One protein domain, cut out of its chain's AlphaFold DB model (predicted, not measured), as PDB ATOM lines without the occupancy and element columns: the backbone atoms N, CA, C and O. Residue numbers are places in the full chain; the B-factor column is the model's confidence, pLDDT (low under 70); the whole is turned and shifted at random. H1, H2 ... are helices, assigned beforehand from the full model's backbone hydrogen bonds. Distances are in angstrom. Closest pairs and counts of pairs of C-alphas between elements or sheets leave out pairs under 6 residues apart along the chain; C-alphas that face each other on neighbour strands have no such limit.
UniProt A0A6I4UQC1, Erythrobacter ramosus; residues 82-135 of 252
ATOM      1  N   ARG A  82     187.524 243.037 270.079       68.81
ATOM      2  CA  ARG A  82     188.186 244.268 269.617       68.81
ATOM      3  C   ARG A  82     187.740 244.691 268.223       68.81
ATOM      4  O   ARG A  82     188.175 245.731 267.729       68.81
ATOM      5  N   HIS A  83     186.877 243.908 267.583       77.81
ATOM      6  CA  HIS A  83     186.398 244.220 266.252       77.81
ATOM      7  C   HIS A  83     185.570 245.524 266.256       77.81
ATOM      8  O   HIS A  83     184.672 245.674 267.091       77.81
ATOM      9  N   PRO A  84     185.788 246.457 265.308       71.06
ATOM     10  CA  PRO A  84     185.139 247.772 265.317       71.06
ATOM     11  C   PRO A  84     183.607 247.733 265.347       71.06
ATOM     12  O   PRO A  84     182.981 248.553 266.013       71.06
ATOM     13  N   LEU A  85     182.986 246.776 264.647       71.81
ATOM     14  CA  LEU A  85     181.527 246.607 264.678       71.81
ATOM     15  C   LEU A  85     181.035 246.127 266.046       71.81
ATOM     16  O   LEU A  85     180.023 246.621 266.530       71.81
ATOM     17  N   THR A  86     181.776 245.226 266.693       75.25
ATOM     18  CA  THR A  86     181.443 244.712 268.027       75.25
ATOM     19  C   THR A  86     181.486 245.843 269.057       75.25
ATOM     20  O   THR A  86     180.569 245.973 269.862       75.25
ATOM     21  N   LEU A  87     182.485 246.728 268.965       74.00
ATOM     22  CA  LEU A  87     182.594 247.915 269.818       74.00
ATOM     23  C   LEU A  87     181.459 248.923 269.577       74.00
ATOM     24  O   LEU A  87     180.892 249.447 270.533       74.00
ATOM     25  N   LYS A  88     181.097 249.181 268.313       77.31
ATOM     26  CA  LYS A  88     179.979 250.078 267.972       77.31
ATOM     27  C   LYS A  88     178.646 249.552 268.499       77.31
ATOM     28  O   LYS A  88     177.868 250.325 269.043       77.31
ATOM     29  N   ILE A  89     178.396 248.251 268.359       78.19
ATOM     30  CA  ILE A  89     177.179 247.608 268.867       78.19
ATOM     31  C   ILE A  89     177.127 247.703 270.396       78.19
ATOM     32  O   ILE A  89     176.118 248.142 270.934       78.19
ATOM     33  N   ALA A  90     178.226 247.389 271.088       75.69
ATOM     34  CA  ALA A  90     178.291 247.494 272.546       75.69
ATOM     35  C   ALA A  90     178.025 248.926 273.050       75.69
ATOM     36  O   ALA A  90     177.326 249.112 274.043       75.69
ATOM     37  N   LEU A  91     178.532 249.940 272.342       79.38
ATOM     38  CA  LEU A  91     178.256 251.341 272.654       79.38
ATOM     39  C   LEU A  91     176.769 251.686 272.486       79.38
ATOM     40  O   LEU A  91     176.204 252.379 273.326       79.38
ATOM     41  N   LEU A  92     176.129 251.221 271.410       81.50
ATOM     42  CA  LEU A  92     174.698 251.449 271.187       81.50
ATOM     43  C   LEU A  92     173.852 250.792 272.283       81.50
ATOM     44  O   LEU A  92     172.957 251.444 272.821       81.50
ATOM     45  N   ASP A  93     174.182 249.554 272.656       81.69
ATOM     46  CA  ASP A  93     173.524 248.833 273.750       81.69
ATOM     47  C   ASP A  93     173.662 249.606 275.080       81.69
ATOM     48  O   ASP A  93     172.688 249.778 275.817       81.69
ATOM     49  N   GLU A  94     174.848 250.155 275.365       77.75
ATOM     50  CA  GLU A  94     175.091 250.972 276.559       77.75
ATOM     51  C   GLU A  94     174.290 252.286 276.555       77.75
ATOM     52  O   GLU A  94     173.739 252.685 277.584       77.75
ATOM     53  N   LEU A  95     174.208 252.964 275.408       77.44
ATOM     54  CA  LEU A  95     173.464 254.217 275.275       77.44
ATOM     55  C   LEU A  95     171.960 254.006 275.475       77.44
ATOM     56  O   LEU A  95     171.325 254.802 276.165       77.44
ATOM     57  N   VAL A  96     171.403 252.922 274.929       80.88
ATOM     58  CA  VAL A  96     169.987 252.559 275.110       80.88
ATOM     59  C   VAL A  96     169.685 252.209 276.569       80.88
ATOM     60  O   VAL A  96     168.624 252.568 277.071       80.88
ATOM     61  N   ALA A  97     170.622 251.572 277.278       77.94
ATOM     62  CA  ALA A  97     170.447 251.235 278.689       77.94
ATOM     63  C   ALA A  97     170.469 252.459 279.628       77.94
ATOM     64  O   ALA A  97     169.920 252.394 280.728       77.94
ATOM     65  N   LYS A  98     171.125 253.561 279.232       73.06
ATOM     66  CA  LYS A  98     171.406 254.704 280.120       73.06
ATOM     67  C   LYS A  98     170.633 255.986 279.807       73.06
ATOM     68  O   LYS A  98     170.624 256.879 280.653       73.06
ATOM     69  N   LEU A  99     170.033 256.112 278.625       76.00
ATOM     70  CA  LEU A  99     169.381 257.345 278.174       76.00
ATOM     71  C   LEU A  99     167.865 257.183 278.047       76.00
ATOM     72  O   LEU A  99     167.365 256.155 277.593       76.00
ATOM     73  N   SER A 100     167.124 258.235 278.393       80.50
ATOM     74  CA  SER A 100     165.681 258.302 278.150       80.50
ATOM     75  C   SER A 100     165.357 258.444 276.650       80.50
ATOM     76  O   SER A 100     166.195 258.906 275.867       80.50
ATOM     77  N   PRO A 101     164.121 258.128 276.215       81.25
ATOM     78  CA  PRO A 101     163.718 258.285 274.815       81.25
ATOM     79  C   PRO A 101     163.879 259.710 274.262       81.25
ATOM     80  O   PRO A 101     164.197 259.885 273.088       81.25
ATOM     81  N   GLU A 102     163.671 260.747 275.078       72.44
ATOM     82  CA  GLU A 102     163.886 262.140 274.659       72.44
ATOM     83  C   GLU A 102     165.371 262.468 274.479       72.44
ATOM     84  O   GLU A 102     165.747 263.117 273.501       72.44
ATOM     85  N   GLU A 103     166.231 261.964 275.364       69.25
ATOM     86  CA  GLU A 103     167.683 262.123 275.257       69.25
ATOM     87  C   GLU A 103     168.244 261.385 274.038       69.25
ATOM     88  O   GLU A 103     169.085 261.941 273.328       69.25
ATOM     89  N   LEU A 104     167.731 260.188 273.732       78.38
ATOM     90  CA  LEU A 104     168.080 259.437 272.522       78.38
ATOM     91  C   LEU A 104     167.681 260.191 271.249       78.38
ATOM     92  O   LEU A 104     168.489 260.311 270.328       78.38
ATOM     93  N   ARG A 105     166.471 260.765 271.195       82.38
ATOM     94  CA  ARG A 105     166.043 261.607 270.061       82.38
ATOM     95  C   ARG A 105     166.908 262.861 269.925       82.38
ATOM     96  O   ARG A 105     167.267 263.243 268.811       82.38
ATOM     97  N   GLY A 106     167.276 263.481 271.047       75.06
ATOM     98  CA  GLY A 106     168.193 264.620 271.077       75.06
ATOM     99  C   GLY A 106     169.591 264.271 270.562       75.06
ATOM    100  O   GLY A 106     170.171 265.041 269.795       75.06
ATOM    101  N   LEU A 107     170.115 263.098 270.931       79.50
ATOM    102  CA  LEU A 107     171.379 262.562 270.425       79.50
ATOM    103  C   LEU A 107     171.292 262.266 268.924       79.50
ATOM    104  O   LEU A 107     172.162 262.701 268.174       79.50
ATOM    105  N   GLY A 108     170.209 261.630 268.469       82.69
ATOM    106  CA  GLY A 108     169.964 261.354 267.052       82.69
ATOM    107  C   GLY A 108     169.967 262.621 266.194       82.69
ATOM    108  O   GLY A 108     170.651 262.672 265.178       82.69
ATOM    109  N   ARG A 109     169.299 263.695 266.636       78.81
ATOM    110  CA  ARG A 109     169.302 264.978 265.909       78.81
ATOM    111  C   ARG A 109     170.701 265.583 265.771       78.81
ATOM    112  O   ARG A 109     171.008 266.191 264.755       78.81
ATOM    113  N   ARG A 110     171.563 265.403 266.772       68.88
ATOM    114  CA  ARG A 110     172.949 265.891 266.722       68.88
ATOM    115  C   ARG A 110     173.808 265.060 265.788       68.88
ATOM    116  O   ARG A 110     174.601 265.643 265.067       68.88
ATOM    117  N   LEU A 111     173.625 263.739 265.783       82.50
ATOM    118  CA  LEU A 111     174.294 262.856 264.828       82.50
ATOM    119  C   LEU A 111     173.926 263.215 263.385       82.50
ATOM    120  O   LEU A 111     174.811 263.248 262.541       82.50
ATOM    121  N   MET A 112     172.661 263.554 263.121       81.00
ATOM    122  CA  MET A 112     172.243 264.043 261.801       81.00
ATOM    123  C   MET A 112     172.936 265.362 261.445       81.00
ATOM    124  O   MET A 112     173.578 265.444 260.409       81.00
ATOM    125  N   ASN A 113     172.932 266.346 262.350       73.50
ATOM    126  CA  ASN A 113     173.645 267.608 262.117       73.50
ATOM    127  C   ASN A 113     175.168 267.413 261.947       73.50
ATOM    128  O   ASN A 113     175.823 268.220 261.296       73.50
ATOM    129  N   MET A 114     175.755 266.392 262.585       70.69
ATOM    130  CA  MET A 114     177.157 266.005 262.381       70.69
ATOM    131  C   MET A 114     177.370 265.411 260.995       70.69
ATOM    132  O   MET A 114     178.358 265.753 260.359       70.69
ATOM    133  N   ALA A 115     176.466 264.545 260.539       80.94
ATOM    134  CA  ALA A 115     176.526 263.963 259.204       80.94
ATOM    135  C   ALA A 115     176.452 265.057 258.129       80.94
ATOM    136  O   ALA A 115     177.344 265.130 257.292       80.94
ATOM    137  N   ASP A 116     175.498 265.986 258.247       80.44
ATOM    138  CA  ASP A 116     175.379 267.132 257.336       80.44
ATOM    139  C   ASP A 116     176.662 267.983 257.316       80.44
ATOM    140  O   ASP A 116     177.075 268.493 256.278       80.44
ATOM    141  N   ALA A 117     177.321 268.135 258.469       70.81
ATOM    142  CA  ALA A 117     178.570 268.878 258.574       70.81
ATOM    143  C   ALA A 117     179.780 268.105 258.010       70.81
ATOM    144  O   ALA A 117     180.731 268.733 257.547       70.81
ATOM    145  N   VAL A 118     179.756 266.766 258.029       76.50
ATOM    146  CA  VAL A 118     180.723 265.899 257.328       76.50
ATOM    147  C   VAL A 118     180.586 266.044 255.820       76.50
ATOM    148  O   VAL A 118     181.601 266.216 255.147       76.50
ATOM    149  N   ASP A 119     179.355 266.074 255.313       80.62
ATOM    150  CA  ASP A 119     179.079 266.301 253.893       80.62
ATOM    151  C   ASP A 119     179.511 267.710 253.433       80.62
ATOM    152  O   ASP A 119     179.860 267.912 252.270       80.62
ATOM    153  N   GLN A 120     179.549 268.685 254.348       76.56
ATOM    154  CA  GLN A 120     179.951 270.077 254.103       76.56
ATOM    155  C   GLN A 120     181.439 270.362 254.394       76.56
ATOM    156  O   GLN A 120     181.774 271.439 254.886       76.56
ATOM    157  N   ASP A 121     182.336 269.423 254.072       73.31
ATOM    158  CA  ASP A 121     183.795 269.560 254.257       73.31
ATOM    159  C   ASP A 121     184.162 269.855 255.725       73.31
ATOM    160  O   ASP A 121     184.640 270.934 256.076       73.31
ATOM    161  N   TRP A 122     183.890 268.892 256.613       71.31
ATOM    162  CA  TRP A 122     184.095 269.006 258.062       71.31
ATOM    163  C   TRP A 122     185.497 269.495 258.461       71.31
ATOM    164  O   TRP A 122     186.490 268.774 258.340       71.31
ATOM    165  N   ARG A 123     185.566 270.703 259.041       66.81
ATOM    166  CA  ARG A 123     186.796 271.312 259.585       66.81
ATOM    167  C   ARG A 123     186.730 271.433 261.109       66.81
ATOM    168  O   ARG A 123     186.323 272.485 261.611       66.81
ATOM    169  N   PRO A 124     187.169 270.413 261.868       58.75
ATOM    170  CA  PRO A 124     187.020 270.374 263.327       58.75
ATOM    171  C   PRO A 124     187.804 271.476 264.055       58.75
ATOM    172  O   PRO A 124     187.493 271.812 265.196       58.75
ATOM    173  N   GLU A 125     188.816 272.049 263.402       55.66
ATOM    174  CA  GLU A 125     189.648 273.121 263.957       55.66
ATOM    175  C   GLU A 125     189.001 274.511 263.836       55.66
ATOM    176  O   GLU A 125     189.309 275.403 264.624       55.66
ATOM    177  N   ILE A 126     188.084 274.691 262.876       56.62
ATOM    178  CA  ILE A 126     187.456 275.981 262.538       56.62
ATOM    179  C   ILE A 126     185.997 276.008 263.005       56.62
ATOM    180  O   ILE A 126     185.530 277.000 263.562       56.62
ATOM    181  N   VAL A 127     185.283 274.897 262.830       50.75
ATOM    182  CA  VAL A 127     183.911 274.714 263.293       50.75
ATOM    183  C   VAL A 127     183.988 273.892 264.569       50.75
ATOM    184  O   VAL A 127     183.993 272.667 264.524       50.75
ATOM    185  N   ARG A 128     184.065 274.555 265.731       51.78
ATOM    186  CA  ARG A 128     183.752 273.874 266.993       51.78
ATOM    187  C   ARG A 128     182.252 273.660 266.989       51.78
ATOM    188  O   ARG A 128     181.516 274.634 267.162       51.78
ATOM    189  N   PRO A 129     181.766 272.441 266.761       51.72
ATOM    190  CA  PRO A 129     180.345 272.254 266.813       51.72
ATOM    191  C   PRO A 129     179.884 272.538 268.241       51.72
ATOM    192  O   PRO A 129     180.431 272.010 269.213       51.72
ATOM    193  N   ASN A 130     178.863 273.371 268.380       50.66
ATOM    194  CA  ASN A 130     178.251 273.675 269.666       50.66
ATOM    195  C   ASN A 130     177.369 272.490 270.119       50.66
ATOM    196  O   ASN A 130     176.194 272.642 270.453       50.66
ATOM    197  N   TYR A 131     177.900 271.264 270.056       51.59
ATOM    198  CA  TYR A 131     177.228 270.075 270.551       51.59
ATOM    199  C   TYR A 131     177.312 270.107 272.074       51.59
ATOM    200  O   TYR A 131     178.245 269.579 272.677       51.59
ATOM    201  N   SER A 132     176.323 270.718 272.722       53.28
ATOM    202  CA  SER A 132     176.133 270.587 274.165       53.28
ATOM    203  C   SER A 132     175.729 269.149 274.476       53.28
ATOM    204  O   SER A 132     174.541 268.872 274.646       53.28
ATOM    205  N   LEU A 133     176.677 268.202 274.500       49.69
ATOM    206  CA  LEU A 133     176.473 266.858 275.056       49.69
ATOM    207  C   LEU A 133     175.644 266.989 276.343       49.69
ATOM    208  O   LEU A 133     175.863 267.959 277.072       49.69
ATOM    209  N   PRO A 134     174.667 266.103 276.616       53.47
ATOM    210  CA  PRO A 134     173.904 266.169 277.855       53.47
ATOM    211  C   PRO A 134     174.866 265.857 279.008       53.47
ATOM    212  O   PRO A 134     175.021 264.717 279.433       53.47
ATOM    213  N   SER A 135     175.603 266.865 279.461       64.06
ATOM    214  CA  SER A 135     176.513 266.752 280.581       64.06
ATOM    215  C   SER A 135     175.687 266.821 281.858       64.06
ATOM    216  O   SER A 135     174.628 267.458 281.908       64.06
TER     217      SER A 135
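AT A GLANCE: This is residues 82 to 135 of the 252 residues of a protein of Erythrobacter ramosus (UniProt A0A6I4UQC1). Two helices, H1 and H2, make an open V, meeting in a corner at residues 99 and 100, and a long tail of residues 120 to 135 turns at the far end of H2 and folds back along it. The other arm of the V sticks out: residues 82 to 94, of which 84 to 94 belong to H1, stand free. The printed part has 54 residues with two named helices, H1 then H2 along the chain, and no named strand; its class is all helix. The whole is loose, with a radius of gyration of the C-alphas of 13.3 A, and spans 33 by 29 by 18 A.

HOW THE PARTS SIT: Begin with H1, residues 84 to 98, and go on over a tight link of two residues to H2, residues 101 to 119. The two helices are close but not clearly touching, with 2 pairs of C-alphas within 8 A; look at the closest, those of Val 96 and Leu 104, 7.6 A apart. They run opposite ways at a steep tilt of 37 degrees, only just past shallow, and their centres are 16.3 A apart. In H1 and H2 every O i to N i+4 pair is within hydrogen-bond range.

IN THESE COORDINATES: Find C-alpha 84 at (185.139, 247.772, 265.317); from there H1 runs 21.3 A to C-alpha 98. Next find C-alpha 101 at (163.718, 258.285, 274.815), where H2 begins, and follow it for 27.2 A to C-alpha 119 at (179.079, 266.301, 253.893).

THE WHOLE: The two C-alphas farthest apart are those of Ala 97 and Ile 126, at 34.1 A. The printed part has no cut. In the B-factor column you will find a mean pLDDT of 71.4 for the printed part; it is under 70 at residues 82, 103, 110 and 123 to 135.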